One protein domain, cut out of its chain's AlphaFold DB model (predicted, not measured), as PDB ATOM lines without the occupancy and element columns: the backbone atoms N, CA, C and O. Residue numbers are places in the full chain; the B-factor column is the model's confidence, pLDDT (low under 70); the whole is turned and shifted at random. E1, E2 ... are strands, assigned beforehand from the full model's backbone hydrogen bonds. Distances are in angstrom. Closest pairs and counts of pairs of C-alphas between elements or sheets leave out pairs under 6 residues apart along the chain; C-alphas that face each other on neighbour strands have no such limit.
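This is residues 60 to 144 of the 240 residues of an uncharacterized protein of Actinophytocola xinjiangensis (UniProt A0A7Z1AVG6). One strongly twisted antiparallel sheet, curled like part of a barrel, folds back on itself into two leaves, E3 and E2 facing E4 and E5, with the long bent strand E1 as hinge. A long stretch with no named element, residues 60 to 80, leads in to E1. The 85 printed residues have no named helix and five named strands, E1 to E5 along the chain, in sheet order E3 E2 E1 E4 E5. The class is all strand, though under half, 40 of 85 residues, are in named elements; the whole is compact, with a radius of gyration of the C-alphas of 13.1 A and spans of 34 by 34 by 20 A.

Start at E1, residues 81 to 94, which bends by 88 degrees at residue 86. Its residues 84 to 94 pair with E2, residues 97 to 106, as a hairpin; look for N 89 and O 101, 2.9 A apart. Its residues 81 to 84 pair with E4, residues 128 to 133, antiparallel, with N 83 and O 129 2.8 A apart. E3, residues 109 to 115, forms a hairpin with E2, with N 104 and O 111 2.8 A apart. E1 E2 E3 are a meander, each strand the antiparallel neighbour of the one before; with E4, the antiparallel neighbour of E1, they make a Greek key. E4 forms a hairpin with E5, residues 138 to 140, with N 132 and O 139 2.9 A apart. The closest C-alphas of the edge strands E3 and E5, Val 113 and Phe 138, are 5.8 A apart.

Find C-alpha 81 at (-2.888, -14.780, 58.300); E1 runs 26.9 A from there. E2 spans 26.4 A, E3 18.9 A, E4 15.8 A, and E5 7.0 A, ending at C-alpha 140, (-8.275, -9.951, 52.057).

The C-alphas of Glu 75 and Asp 121, the two farthest apart, are 36.3 A apart. The printed part has no cut, and E3 to E4 is a long link of 12 residues. Confidence is under 70 in residues 60 to 77, 91 to 97, 116 to 123 and 142 to 143.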
ATOM      1  N   VAL A  60     -11.021  -0.023  49.648       42.94
ATOM      2  CA  VAL A  60     -12.437  -0.119  49.272       42.94
ATOM      3  C   VAL A  60     -13.089   1.251  49.484       42.94
ATOM      4  O   VAL A  60     -13.087   1.797  50.586       42.94
ATOM      5  N   ASP A  61     -13.622   1.834  48.408       38.97
ATOM      6  CA  ASP A  61     -14.359   3.099  48.441       38.97
ATOM      7  C   ASP A  61     -15.552   2.973  49.408       38.97
ATOM      8  O   ASP A  61     -16.390   2.082  49.260       38.97
ATOM      9  N   ALA A  62     -15.666   3.896  50.371       39.34
ATOM     10  CA  ALA A  62     -16.758   3.957  51.352       39.34
ATOM     11  C   ALA A  62     -18.164   4.062  50.716       39.34
ATOM     12  O   ALA A  62     -19.177   3.982  51.412       39.34
ATOM     13  N   ARG A  63     -18.233   4.254  49.392       36.62
ATOM     14  CA  ARG A  63     -19.456   4.309  48.586       36.62
ATOM     15  C   ARG A  63     -20.097   2.945  48.304       36.62
ATOM     16  O   ARG A  63     -21.268   2.930  47.935       36.62
ATOM     17  N   TYR A  64     -19.410   1.828  48.549       43.16
ATOM     18  CA  TYR A  64     -19.970   0.478  48.389       43.16
ATOM     19  C   TYR A  64     -20.175  -0.226  49.736       43.16
ATOM     20  O   TYR A  64     -19.607  -1.275  50.012       43.16
ATOM     21  N   GLY A  65     -21.041   0.369  50.566       34.72
ATOM     22  CA  GLY A  65     -21.702  -0.283  51.701       34.72
ATOM     23  C   GLY A  65     -20.801  -0.722  52.873       34.72
ATOM     24  O   GLY A  65     -19.581  -0.746  52.784       34.72
ATOM     25  N   PRO A  66     -21.384  -1.080  54.028       36.97
ATOM     26  CA  PRO A  66     -20.660  -1.321  55.285       36.97
ATOM     27  C   PRO A  66     -19.773  -2.587  55.328       36.97
ATOM     28  O   PRO A  66     -19.380  -3.007  56.412       36.97
ATOM     29  N   ALA A  67     -19.425  -3.216  54.204       43.81
ATOM     30  CA  ALA A  67     -18.906  -4.589  54.202       43.81
ATOM     31  C   ALA A  67     -17.461  -4.763  54.710       43.81
ATOM     32  O   ALA A  67     -17.062  -5.881  55.010       43.81
ATOM     33  N   VAL A  68     -16.684  -3.687  54.866       42.06
ATOM     34  CA  VAL A  68     -15.304  -3.789  55.388       42.06
ATOM     35  C   VAL A  68     -15.034  -2.816  56.544       42.06
ATOM     36  O   VAL A  68     -14.240  -3.101  57.437       42.06
ATOM     37  N   GLY A  69     -15.797  -1.720  56.626       38.53
ATOM     38  CA  GLY A  69     -15.842  -0.853  57.810       38.53
ATOM     39  C   GLY A  69     -16.600  -1.456  59.003       38.53
ATOM     40  O   GLY A  69     -16.616  -0.863  60.081       38.53
ATOM     41  N   VAL A  70     -17.240  -2.622  58.833       41.53
ATOM     42  CA  VAL A  70     -18.057  -3.292  59.858       41.53
ATOM     43  C   VAL A  70     -17.802  -4.808  59.885       41.53
ATOM     44  O   VAL A  70     -18.730  -5.603  59.931       41.53
ATOM     45  N   LEU A  71     -16.543  -5.233  60.021       43.12
ATOM     46  CA  LEU A  71     -16.252  -6.382  60.898       43.12
ATOM     47  C   LEU A  71     -16.036  -5.889  62.334       43.12
ATOM     48  O   LEU A  71     -15.131  -6.292  63.054       43.12
ATOM     49  N   ARG A  72     -16.925  -4.998  62.777       45.72
ATOM     50  CA  ARG A  72     -17.259  -4.858  64.187       45.72
ATOM     51  C   ARG A  72     -18.372  -5.867  64.447       45.72
ATOM     52  O   ARG A  72     -19.538  -5.490  64.486       45.72
ATOM     53  N   TRP A  73     -18.037  -7.148  64.562       48.91
ATOM     54  CA  TRP A  73     -19.005  -8.131  65.032       48.91
ATOM     55  C   TRP A  73     -18.503  -8.843  66.277       48.91
ATOM     56  O   TRP A  73     -17.321  -9.108  66.463       48.91
ATOM     57  N   ARG A  74     -19.451  -8.953  67.199       40.94
ATOM     58  CA  ARG A  74     -19.316  -9.373  68.586       40.94
ATOM     59  C   ARG A  74     -18.670 -10.762  68.642       40.94
ATOM     60  O   ARG A  74     -19.001 -11.603  67.823       40.94
ATOM     61  N   GLU A  75     -17.829 -10.976  69.655       40.72
ATOM     62  CA  GLU A  75     -17.260 -12.283  70.036       40.72
ATOM     63  C   GLU A  75     -16.044 -12.778  69.222       40.72
ATOM     64  O   GLU A  75     -16.034 -13.878  68.688       40.72
ATOM     65  N   GLY A  76     -14.950 -12.007  69.233       52.34
ATOM     66  CA  GLY A  76     -13.602 -12.523  68.949       52.34
ATOM     67  C   GLY A  76     -13.030 -12.106  67.595       52.34
ATOM     68  O   GLY A  76     -13.637 -12.292  66.549       52.34
ATOM     69  N   PHE A  77     -11.831 -11.525  67.613       59.19
ATOM     70  CA  PHE A  77     -11.104 -11.180  66.392       59.19
ATOM     71  C   PHE A  77     -10.652 -12.462  65.677       59.19
ATOM     72  O   PHE A  77      -9.901 -13.253  66.254       59.19
ATOM     73  N   VAL A  78     -11.064 -12.661  64.420       72.88
ATOM     74  CA  VAL A  78     -10.450 -13.678  63.553       72.88
ATOM     75  C   VAL A  78      -9.029 -13.217  63.261       72.88
ATOM     76  O   VAL A  78      -8.822 -12.158  62.685       72.88
ATOM     77  N   ARG A  79      -8.019 -13.971  63.686       82.25
ATOM     78  CA  ARG A  79      -6.636 -13.528  63.504       82.25
ATOM     79  C   ARG A  79      -6.273 -13.555  62.009       82.25
ATOM     80  O   ARG A  79      -6.367 -14.629  61.408       82.25
ATOM     81  N   PRO A  80      -5.842 -12.430  61.408       87.12
ATOM     82  CA  PRO A  80      -5.388 -12.433  60.028       87.12
ATOM     83  C   PRO A  80      -4.131 -13.296  59.882       87.12
ATOM     84  O   PRO A  80      -3.299 -13.387  60.790       87.12
ATOM     85  N   ARG A  81      -4.014 -13.939  58.725       90.31
ATOM     86  CA  ARG A  81      -2.888 -14.780  58.300       90.31
ATOM     87  C   ARG A  81      -2.197 -14.119  57.115       90.31
ATOM     88  O   ARG A  81      -2.764 -13.232  56.481       90.31
ATOM     89  N   VAL A  82      -0.981 -14.549  56.802       90.31
ATOM     90  CA  VAL A  82      -0.247 -14.060  55.629       90.31
ATOM     91  C   VAL A  82      -0.357 -15.085  54.508       90.31
ATOM     92  O   VAL A  82       0.042 -16.236  54.669       90.31
ATOM     93  N   GLY A  83      -0.915 -14.660  53.379       90.25
ATOM     94  CA  GLY A  83      -0.937 -15.414  52.135       90.25
ATOM     95  C   GLY A  83       0.125 -14.908  51.170       90.25
ATOM     96  O   GLY A  83       0.283 -13.703  50.988       90.25
ATOM     97  N   ARG A  84       0.842 -15.818  50.516       87.62
ATOM     98  CA  ARG A  84       1.782 -15.481  49.448       87.62
ATOM     99  C   ARG A  84       1.088 -15.581  48.094       87.62
ATOM    100  O   ARG A  84       0.600 -16.648  47.742       87.62
ATOM    101  N   LEU A  85       1.049 -14.492  47.334       85.44
ATOM    102  CA  LEU A  85       0.431 -14.453  46.011       85.44
ATOM    103  C   LEU A  85       1.175 -15.374  45.038       85.44
ATOM    104  O   LEU A  85       2.367 -15.202  44.816       85.44
ATOM    105  N   GLU A  86       0.485 -16.348  44.458       83.12
ATOM    106  CA  GLU A  86       1.036 -17.279  43.465       83.12
ATOM    107  C   GLU A  86       0.771 -16.763  42.051       83.12
ATOM    108  O   GLU A  86       1.677 -16.642  41.229       83.12
ATOM    109  N   TRP A  87      -0.482 -16.398  41.788       82.62
ATOM    110  CA  TRP A  87      -0.928 -15.804  40.536       82.62
ATOM    111  C   TRP A  87      -2.193 -14.984  40.774       82.62
ATOM    112  O   TRP A  87      -2.869 -15.130  41.794       82.62
ATOM    113  N   TRP A  88      -2.512 -14.123  39.817       84.44
ATOM    114  CA  TRP A  88      -3.766 -13.390  39.784       84.44
ATOM    115  C   TRP A  88      -4.282 -13.303  38.351       84.44
ATOM    116  O   TRP A  88      -3.509 -13.414  37.399       84.44
ATOM    117  N   SER A  89      -5.589 -13.126  38.210       80.06
ATOM    118  CA  SER A  89      -6.248 -12.911  36.926       80.06
ATOM    119  C   SER A  89      -7.402 -11.938  37.098       80.06
ATOM    120  O   SER A  89      -8.125 -11.991  38.089       80.06
ATOM    121  N   THR A  90      -7.598 -11.068  36.117       78.25
ATOM    122  CA  THR A  90      -8.827 -10.283  35.970       78.25
ATOM    123  C   THR A  90      -9.886 -11.183  35.338       78.25
ATOM    124  O   THR A  90      -9.723 -11.597  34.190       78.25
ATOM    125  N   GLU A  91     -10.933 -11.541  36.078       67.50
ATOM    126  CA  GLU A  91     -11.947 -12.508  35.615       67.50
ATOM    127  C   GLU A  91     -13.158 -11.855  34.933       67.50
ATOM    128  O   GLU A  91     -13.972 -12.545  34.321       67.50
ATOM    129  N   GLY A  92     -13.246 -10.524  34.948       63.69
ATOM    130  CA  GLY A  92     -14.258  -9.772  34.207       63.69
ATOM    131  C   GLY A  92     -14.845  -8.622  35.012       63.69
ATOM    132  O   GLY A  92     -14.292  -8.219  36.032       63.69
ATOM    133  N   ILE A  93     -15.974  -8.093  34.542       63.53
ATOM    134  CA  ILE A  93     -16.678  -6.969  35.165       63.53
ATOM    135  C   ILE A  93     -17.902  -7.503  35.919       63.53
ATOM    136  O   ILE A  93     -18.794  -8.086  35.305       63.53
ATOM    137  N   SER A  94     -17.967  -7.279  37.229       60.41
ATOM    138  CA  SER A  94     -19.135  -7.557  38.074       60.41
ATOM    139  C   SER A  94     -19.580  -6.247  38.717       60.41
ATOM    140  O   SER A  94     -18.755  -5.485  39.212       60.41
ATOM    141  N   ASP A  95     -20.872  -5.931  38.618       62.34
ATOM    142  CA  ASP A  95     -21.454  -4.666  39.096       62.34
ATOM    143  C   ASP A  95     -20.741  -3.399  38.574       62.34
ATOM    144  O   ASP A  95     -20.697  -2.359  39.228       62.34
ATOM    145  N   GLY A  96     -20.187  -3.474  37.358       64.56
ATOM    146  CA  GLY A  96     -19.461  -2.369  36.725       64.56
ATOM    147  C   GLY A  96     -18.013  -2.195  37.198       64.56
ATOM    148  O   GLY A  96     -17.362  -1.244  36.767       64.56
ATOM    149  N   LEU A  97     -17.499  -3.099  38.038       63.50
ATOM    150  CA  LEU A  97     -16.126  -3.101  38.543       63.50
ATOM    151  C   LEU A  97     -15.358  -4.326  38.046       63.50
ATOM    152  O   LEU A  97     -15.912  -5.423  37.956       63.50
ATOM    153  N   GLU A  98     -14.074  -4.147  37.740       70.12
ATOM    154  CA  GLU A  98     -13.190  -5.272  37.443       70.12
ATOM    155  C   GLU A  98     -13.019  -6.147  38.689       70.12
ATOM    156  O   GLU A  98     -12.716  -5.673  39.784       70.12
ATOM    157  N   THR A  99     -13.233  -7.442  38.503       74.75
ATOM    158  CA  THR A  99     -12.995  -8.468  39.514       74.75
ATOM    159  C   THR A  99     -11.641  -9.094  39.285       74.75
ATOM    160  O   THR A  99     -11.250  -9.394  38.150       74.75
ATOM    161  N   VAL A 100     -10.930  -9.310  40.383       78.88
ATOM    162  CA  VAL A 100      -9.622  -9.947  40.362       78.88
ATOM    163  C   VAL A 100      -9.665 -11.163  41.252       78.88
ATOM    164  O   VAL A 100      -9.991 -11.085  42.436       78.88
ATOM    165  N   THR A 101      -9.290 -12.284  40.661       84.81
ATOM    166  CA  THR A 101      -9.112 -13.542  41.360       84.81
ATOM    167  C   THR A 101      -7.638 -13.719  41.679       84.81
ATOM    168  O   THR A 101      -6.771 -13.645  40.807       84.81
ATOM    169  N   LEU A 102      -7.361 -13.925  42.961       86.62
ATOM    170  CA  LEU A 102      -6.045 -14.098  43.549       86.62
ATOM    171  C   LEU A 102      -5.916 -15.535  44.032       86.62
ATOM    172  O   LEU A 102      -6.736 -15.997  44.823       86.62
ATOM    173  N   ALA A 103      -4.855 -16.224  43.629       88.69
ATOM    174  CA  ALA A 103      -4.458 -17.464  44.276       88.69
ATOM    175  C   ALA A 103      -3.349 -17.184  45.280       88.69
ATOM    176  O   ALA A 103      -2.262 -16.734  44.917       88.69
ATOM    177  N   LEU A 104      -3.623 -17.465  46.547       89.88
ATOM    178  CA  LEU A 104      -2.722 -17.207  47.659       89.88
ATOM    179  C   LEU A 104      -2.323 -18.532  48.295       89.88
ATOM    180  O   LEU A 104      -3.179 -19.361  48.589       89.88
ATOM    181  N   ARG A 105      -1.038 -18.737  48.563       91.31
ATOM    182  CA  ARG A 105      -0.587 -19.823  49.431       91.31
ATOM    183  C   ARG A 105      -0.632 -19.367  50.881       91.31
ATOM    184  O   ARG A 105       0.122 -18.480  51.267       91.31
ATOM    185  N   VAL A 106      -1.485 -19.996  51.678       91.19
ATOM    186  CA  VAL A 106      -1.660 -19.749  53.112       91.19
ATOM    187  C   VAL A 106      -1.386 -21.062  53.833       91.19
ATOM    188  O   VAL A 106      -2.059 -22.057  53.580       91.19
ATOM    189  N   ASP A 107      -0.359 -21.089  54.683       88.50
ATOM    190  CA  ASP A 107       0.024 -22.270  55.473       88.50
ATOM    191  C   ASP A 107       0.132 -23.565  54.645       88.50
ATOM    192  O   ASP A 107      -0.351 -24.637  55.005       88.50
ATOM    193  N   GLY A 108       0.764 -23.440  53.475       86.62
ATOM    194  CA  GLY A 108       1.002 -24.539  52.538       86.62
ATOM    195  C   GLY A 108      -0.159 -24.840  51.586       86.62
ATOM    196  O   GLY A 108       0.069 -25.488  50.562       86.62
ATOM    197  N   GLN A 109      -1.362 -24.326  51.846       90.00
ATOM    198  CA  GLN A 109      -2.548 -24.544  51.016       90.00
ATOM    199  C   GLN A 109      -2.771 -23.383  50.048       90.00
ATOM    200  O   GLN A 109      -2.609 -22.225  50.420       90.00
ATOM    201  N   VAL A 110      -3.149 -23.684  48.805       91.25
ATOM    202  CA  VAL A 110      -3.560 -22.649  47.847       91.25
ATOM    203  C   VAL A 110      -5.038 -22.354  48.064       91.25
ATOM    204  O   VAL A 110      -5.871 -23.251  47.953       91.25
ATOM    205  N   VAL A 111      -5.346 -21.099  48.366       89.69
ATOM    206  CA  VAL A 111      -6.698 -20.570  48.537       89.69
ATOM    207  C   VAL A 111      -6.971 -19.547  47.445       89.69
ATOM    208  O   VAL A 111      -6.062 -18.840  47.007       89.69
ATOM    209  N   VAL A 112      -8.218 -19.478  46.994       88.06
ATOM    210  CA  VAL A 112      -8.642 -18.540  45.954       88.06
ATOM    211  C   VAL A 112      -9.493 -17.454  46.594       88.06
ATOM    212  O   VAL A 112     -10.419 -17.746  47.349       88.06
ATOM    213  N   VAL A 113      -9.143 -16.206  46.310       83.69
ATOM    214  CA  VAL A 113      -9.776 -15.009  46.853       83.69
ATOM    215  C   VAL A 113     -10.186 -14.130  45.679       83.69
ATOM    216  O   VAL A 113      -9.335 -13.725  44.895       83.69
ATOM    217  N   THR A 114     -11.479 -13.852  45.545       78.38
ATOM    218  CA  THR A 114     -12.008 -12.953  44.511       78.38
ATOM    219  C   THR A 114     -12.383 -11.636  45.162       78.38
ATOM    220  O   THR A 114     -13.156 -11.617  46.120       78.38
ATOM    221  N   GLU A 115     -11.815 -10.548  44.656       75.56
ATOM    222  CA  GLU A 115     -11.946  -9.209  45.227       75.56
ATOM    223  C   GLU A 115     -12.241  -8.185  44.131       75.56
ATOM    224  O   GLU A 115     -12.029  -8.432  42.939       75.56
ATOM    225  N   TYR A 116     -12.687  -7.008  44.564       65.69
ATOM    226  CA  TYR A 116     -12.886  -5.828  43.724       65.69
ATOM    227  C   TYR A 116     -11.779  -4.805  44.017       65.69
ATOM    228  O   TYR A 116     -12.029  -3.821  44.723       65.69
ATOM    229  N   PRO A 117     -10.526  -5.027  43.582       62.53
ATOM    230  CA  PRO A 117      -9.489  -4.042  43.826       62.53
ATOM    231  C   PRO A 117      -9.773  -2.787  43.004       62.53
ATOM    232  O   PRO A 117     -10.170  -2.851  41.842       62.53
ATOM    233  N   ARG A 118      -9.526  -1.620  43.605       52.34
ATOM    234  CA  ARG A 118      -9.550  -0.347  42.872       52.34
ATOM    235  C   ARG A 118      -8.474  -0.308  41.785       52.34
ATOM    236  O   ARG A 118      -8.678   0.343  40.766       52.34
ATOM    237  N   GLU A 119      -7.350  -0.990  42.015       55.41
ATOM    238  CA  GLU A 119      -6.224  -1.088  41.092       55.41
ATOM    239  C   GLU A 119      -5.584  -2.480  41.166       55.41
ATOM    240  O   GLU A 119      -5.150  -2.932  42.223       55.41
ATOM    241  N   VAL A 120      -5.504  -3.159  40.023       58.84
ATOM    242  CA  VAL A 120      -4.760  -4.426  39.857       58.84
ATOM    243  C   VAL A 120      -3.278  -4.174  39.539       58.84
ATOM    244  O   VAL A 120      -2.421  -5.059  39.631       58.84
ATOM    245  N   ASP A 121      -2.979  -2.924  39.183       53.91
ATOM    246  CA  ASP A 121      -1.685  -2.404  38.773       53.91
ATOM    247  C   ASP A 121      -0.702  -2.369  39.947       53.91
ATOM    248  O   ASP A 121      -0.467  -1.351  40.583       53.91
ATOM    249  N   GLY A 122      -0.097  -3.518  40.228       59.72
ATOM    250  CA  GLY A 122       0.872  -3.650  41.318       59.72
ATOM    251  C   GLY A 122       0.963  -5.058  41.883       59.72
ATOM    252  O   GLY A 122       1.978  -5.403  42.479       59.72
ATOM    253  N   LEU A 123      -0.036  -5.908  41.618       69.88
ATOM    254  CA  LEU A 123      -0.024  -7.302  42.048       69.88
ATOM    255  C   LEU A 123       1.062  -8.110  41.333       69.88
ATOM    256  O   LEU A 123       1.172  -8.108  40.103       69.88
ATOM    257  N   ARG A 124       1.880  -8.828  42.100       71.94
ATOM    258  CA  ARG A 124       2.996  -9.641  41.608       71.94
ATOM    259  C   ARG A 124       3.078 -10.958  42.382       71.94
ATOM    260  O   ARG A 124       2.933 -10.943  43.607       71.94
ATOM    261  N   PRO A 125       3.382 -12.081  41.714       72.25
ATOM    262  CA  PRO A 125       3.727 -13.315  42.406       72.25
ATOM    263  C   PRO A 125       4.806 -13.089  43.476       72.25
ATOM    264  O   PRO A 125       5.761 -12.338  43.276       72.25
ATOM    265  N   GLY A 126       4.644 -13.723  44.630       76.00
ATOM    266  CA  GLY A 126       5.490 -13.572  45.810       76.00
ATOM    267  C   GLY A 126       5.101 -12.435  46.757       76.00
ATOM    268  O   GLY A 126       5.688 -12.351  47.832       76.00
ATOM    269  N   MET A 127       4.131 -11.576  46.417       78.88
ATOM    270  CA  MET A 127       3.622 -10.576  47.366       78.88
ATOM    271  C   MET A 127       2.991 -11.240  48.591       78.88
ATOM    272  O   MET A 127       2.293 -12.243  48.466       78.88
ATOM    273  N   LEU A 128       3.216 -10.653  49.764       84.50
ATOM    274  CA  LEU A 128       2.607 -11.087  51.016       84.50
ATOM    275  C   LEU A 128       1.343 -10.266  51.255       84.50
ATOM    276  O   LEU A 128       1.411  -9.046  51.401       84.50
ATOM    277  N   LEU A 129       0.197 -10.935  51.286       85.50
ATOM    278  CA  LEU A 129      -1.118 -10.329  51.421       85.50
ATOM    279  C   LEU A 129      -1.791 -10.842  52.697       85.50
ATOM    280  O   LEU A 129      -1.872 -12.057  52.899       85.50
ATOM    281  N   PRO A 130      -2.272  -9.953  53.578       85.81
ATOM    282  CA  PRO A 130      -2.986 -10.376  54.765       85.81
ATOM    283  C   PRO A 130      -4.390 -10.857  54.389       85.81
ATOM    284  O   PRO A 130      -5.117 -10.195  53.645       85.81
ATOM    285  N   VAL A 131      -4.778 -12.008  54.925       87.25
ATOM    286  CA  VAL A 131      -6.053 -12.672  54.647       87.25
ATOM    287  C   VAL A 131      -6.742 -13.109  55.925       87.25
ATOM    288  O   VAL A 131      -6.098 -13.364  56.942       87.25
ATOM    289  N   VAL A 132      -8.057 -13.251  55.856       86.56
ATOM    290  CA  VAL A 132      -8.881 -13.833  56.913       86.56
ATOM    291  C   VAL A 132      -9.683 -15.000  56.363       86.56
ATOM    292  O   VAL A 132     -10.139 -14.960  55.221       86.56
ATOM    293  N   ASP A 133      -9.839 -16.032  57.185       86.44
ATOM    294  CA  ASP A 133     -10.726 -17.162  56.926       86.44
ATOM    295  C   ASP A 133     -12.054 -16.907  57.645       86.44
ATOM    296  O   ASP A 133     -12.088 -16.796  58.872       86.44
ATOM    297  N   LEU A 134     -13.132 -16.766  56.879       80.44
ATOM    298  CA  LEU A 134     -14.472 -16.505  57.406       80.44
ATOM    299  C   LEU A 134     -15.296 -17.796  57.569       80.44
ATOM    300  O   LEU A 134     -16.495 -17.731  57.822       80.44
ATOM    301  N   GLY A 135     -14.690 -18.975  57.390       77.94
ATOM    302  CA  GLY A 135     -15.358 -20.280  57.414       77.94
ATOM    303  C   GLY A 135     -16.119 -20.615  56.125       77.94
ATOM    304  O   GLY A 135     -16.212 -21.780  55.751       77.94
ATOM    305  N   GLU A 136     -16.611 -19.603  55.410       77.38
ATOM    306  CA  GLU A 136     -17.215 -19.719  54.071       77.38
ATOM    307  C   GLU A 136     -16.232 -19.409  52.928       77.38
ATOM    308  O   GLU A 136     -16.559 -19.567  51.752       77.38
ATOM    309  N   GLY A 137     -15.015 -18.976  53.266       82.12
ATOM    310  CA  GLY A 137     -13.963 -18.665  52.309       82.12
ATOM    311  C   GLY A 137     -12.957 -17.645  52.832       82.12
ATOM    312  O   GLY A 137     -13.136 -17.039  53.892       82.12
ATOM    313  N   PHE A 138     -11.896 -17.450  52.052       84.50
ATOM    314  CA  PHE A 138     -10.867 -16.459  52.339       84.50
ATOM    315  C   PHE A 138     -11.223 -15.099  51.730       84.50
ATOM    316  O   PHE A 138     -11.796 -15.003  50.638       84.50
ATOM    317  N   ARG A 139     -10.852 -14.042  52.451       83.69
ATOM    318  CA  ARG A 139     -10.933 -12.644  52.013       83.69
ATOM    319  C   ARG A 139      -9.650 -11.919  52.365       83.69
ATOM    320  O   ARG A 139      -8.963 -12.302  53.316       83.69
ATOM    321  N   LEU A 140      -9.338 -10.855  51.636       82.69
ATOM    322  CA  LEU A 140      -8.275  -9.951  52.057       82.69
ATOM    323  C   LEU A 140      -8.672  -9.247  53.362       82.69
ATOM    324  O   LEU A 140      -9.826  -8.881  53.585       82.69
ATOM    325  N   ALA A 141      -7.700  -9.031  54.243       78.94
ATOM    326  CA  ALA A 141      -7.910  -8.424  55.557       78.94
ATOM    327  C   ALA A 141      -8.048  -6.884  55.486       78.94
ATOM    328  O   ALA A 141      -7.471  -6.164  56.297       78.94
ATOM    329  N   LEU A 142      -8.814  -6.369  54.520       69.50
ATOM    330  CA  LEU A 142      -8.917  -4.940  54.177       69.50
ATOM    331  C   LEU A 142      -9.464  -4.066  55.323       69.50
ATOM    332  O   LEU A 142      -9.211  -2.868  55.366       69.50
ATOM    333  N   GLY A 143     -10.215  -4.663  56.255       65.81
ATOM    334  CA  GLY A 143     -10.860  -3.966  57.377       65.81
ATOM    335  C   GLY A 143     -10.015  -3.838  58.638       65.81
ATOM    336  O   GLY A 143     -10.482  -3.273  59.626       65.81
ATOM    337  N   TYR A 144      -8.799  -4.386  58.636       71.06
ATOM    338  CA  TYR A 144      -7.930  -4.370  59.808       71.06
ATOM    339  C   TYR A 144      -7.157  -3.054  59.907       71.06
ATOM    340  O   TYR A 144      -6.783  -2.473  58.884       71.06
TER     341      TYR A 144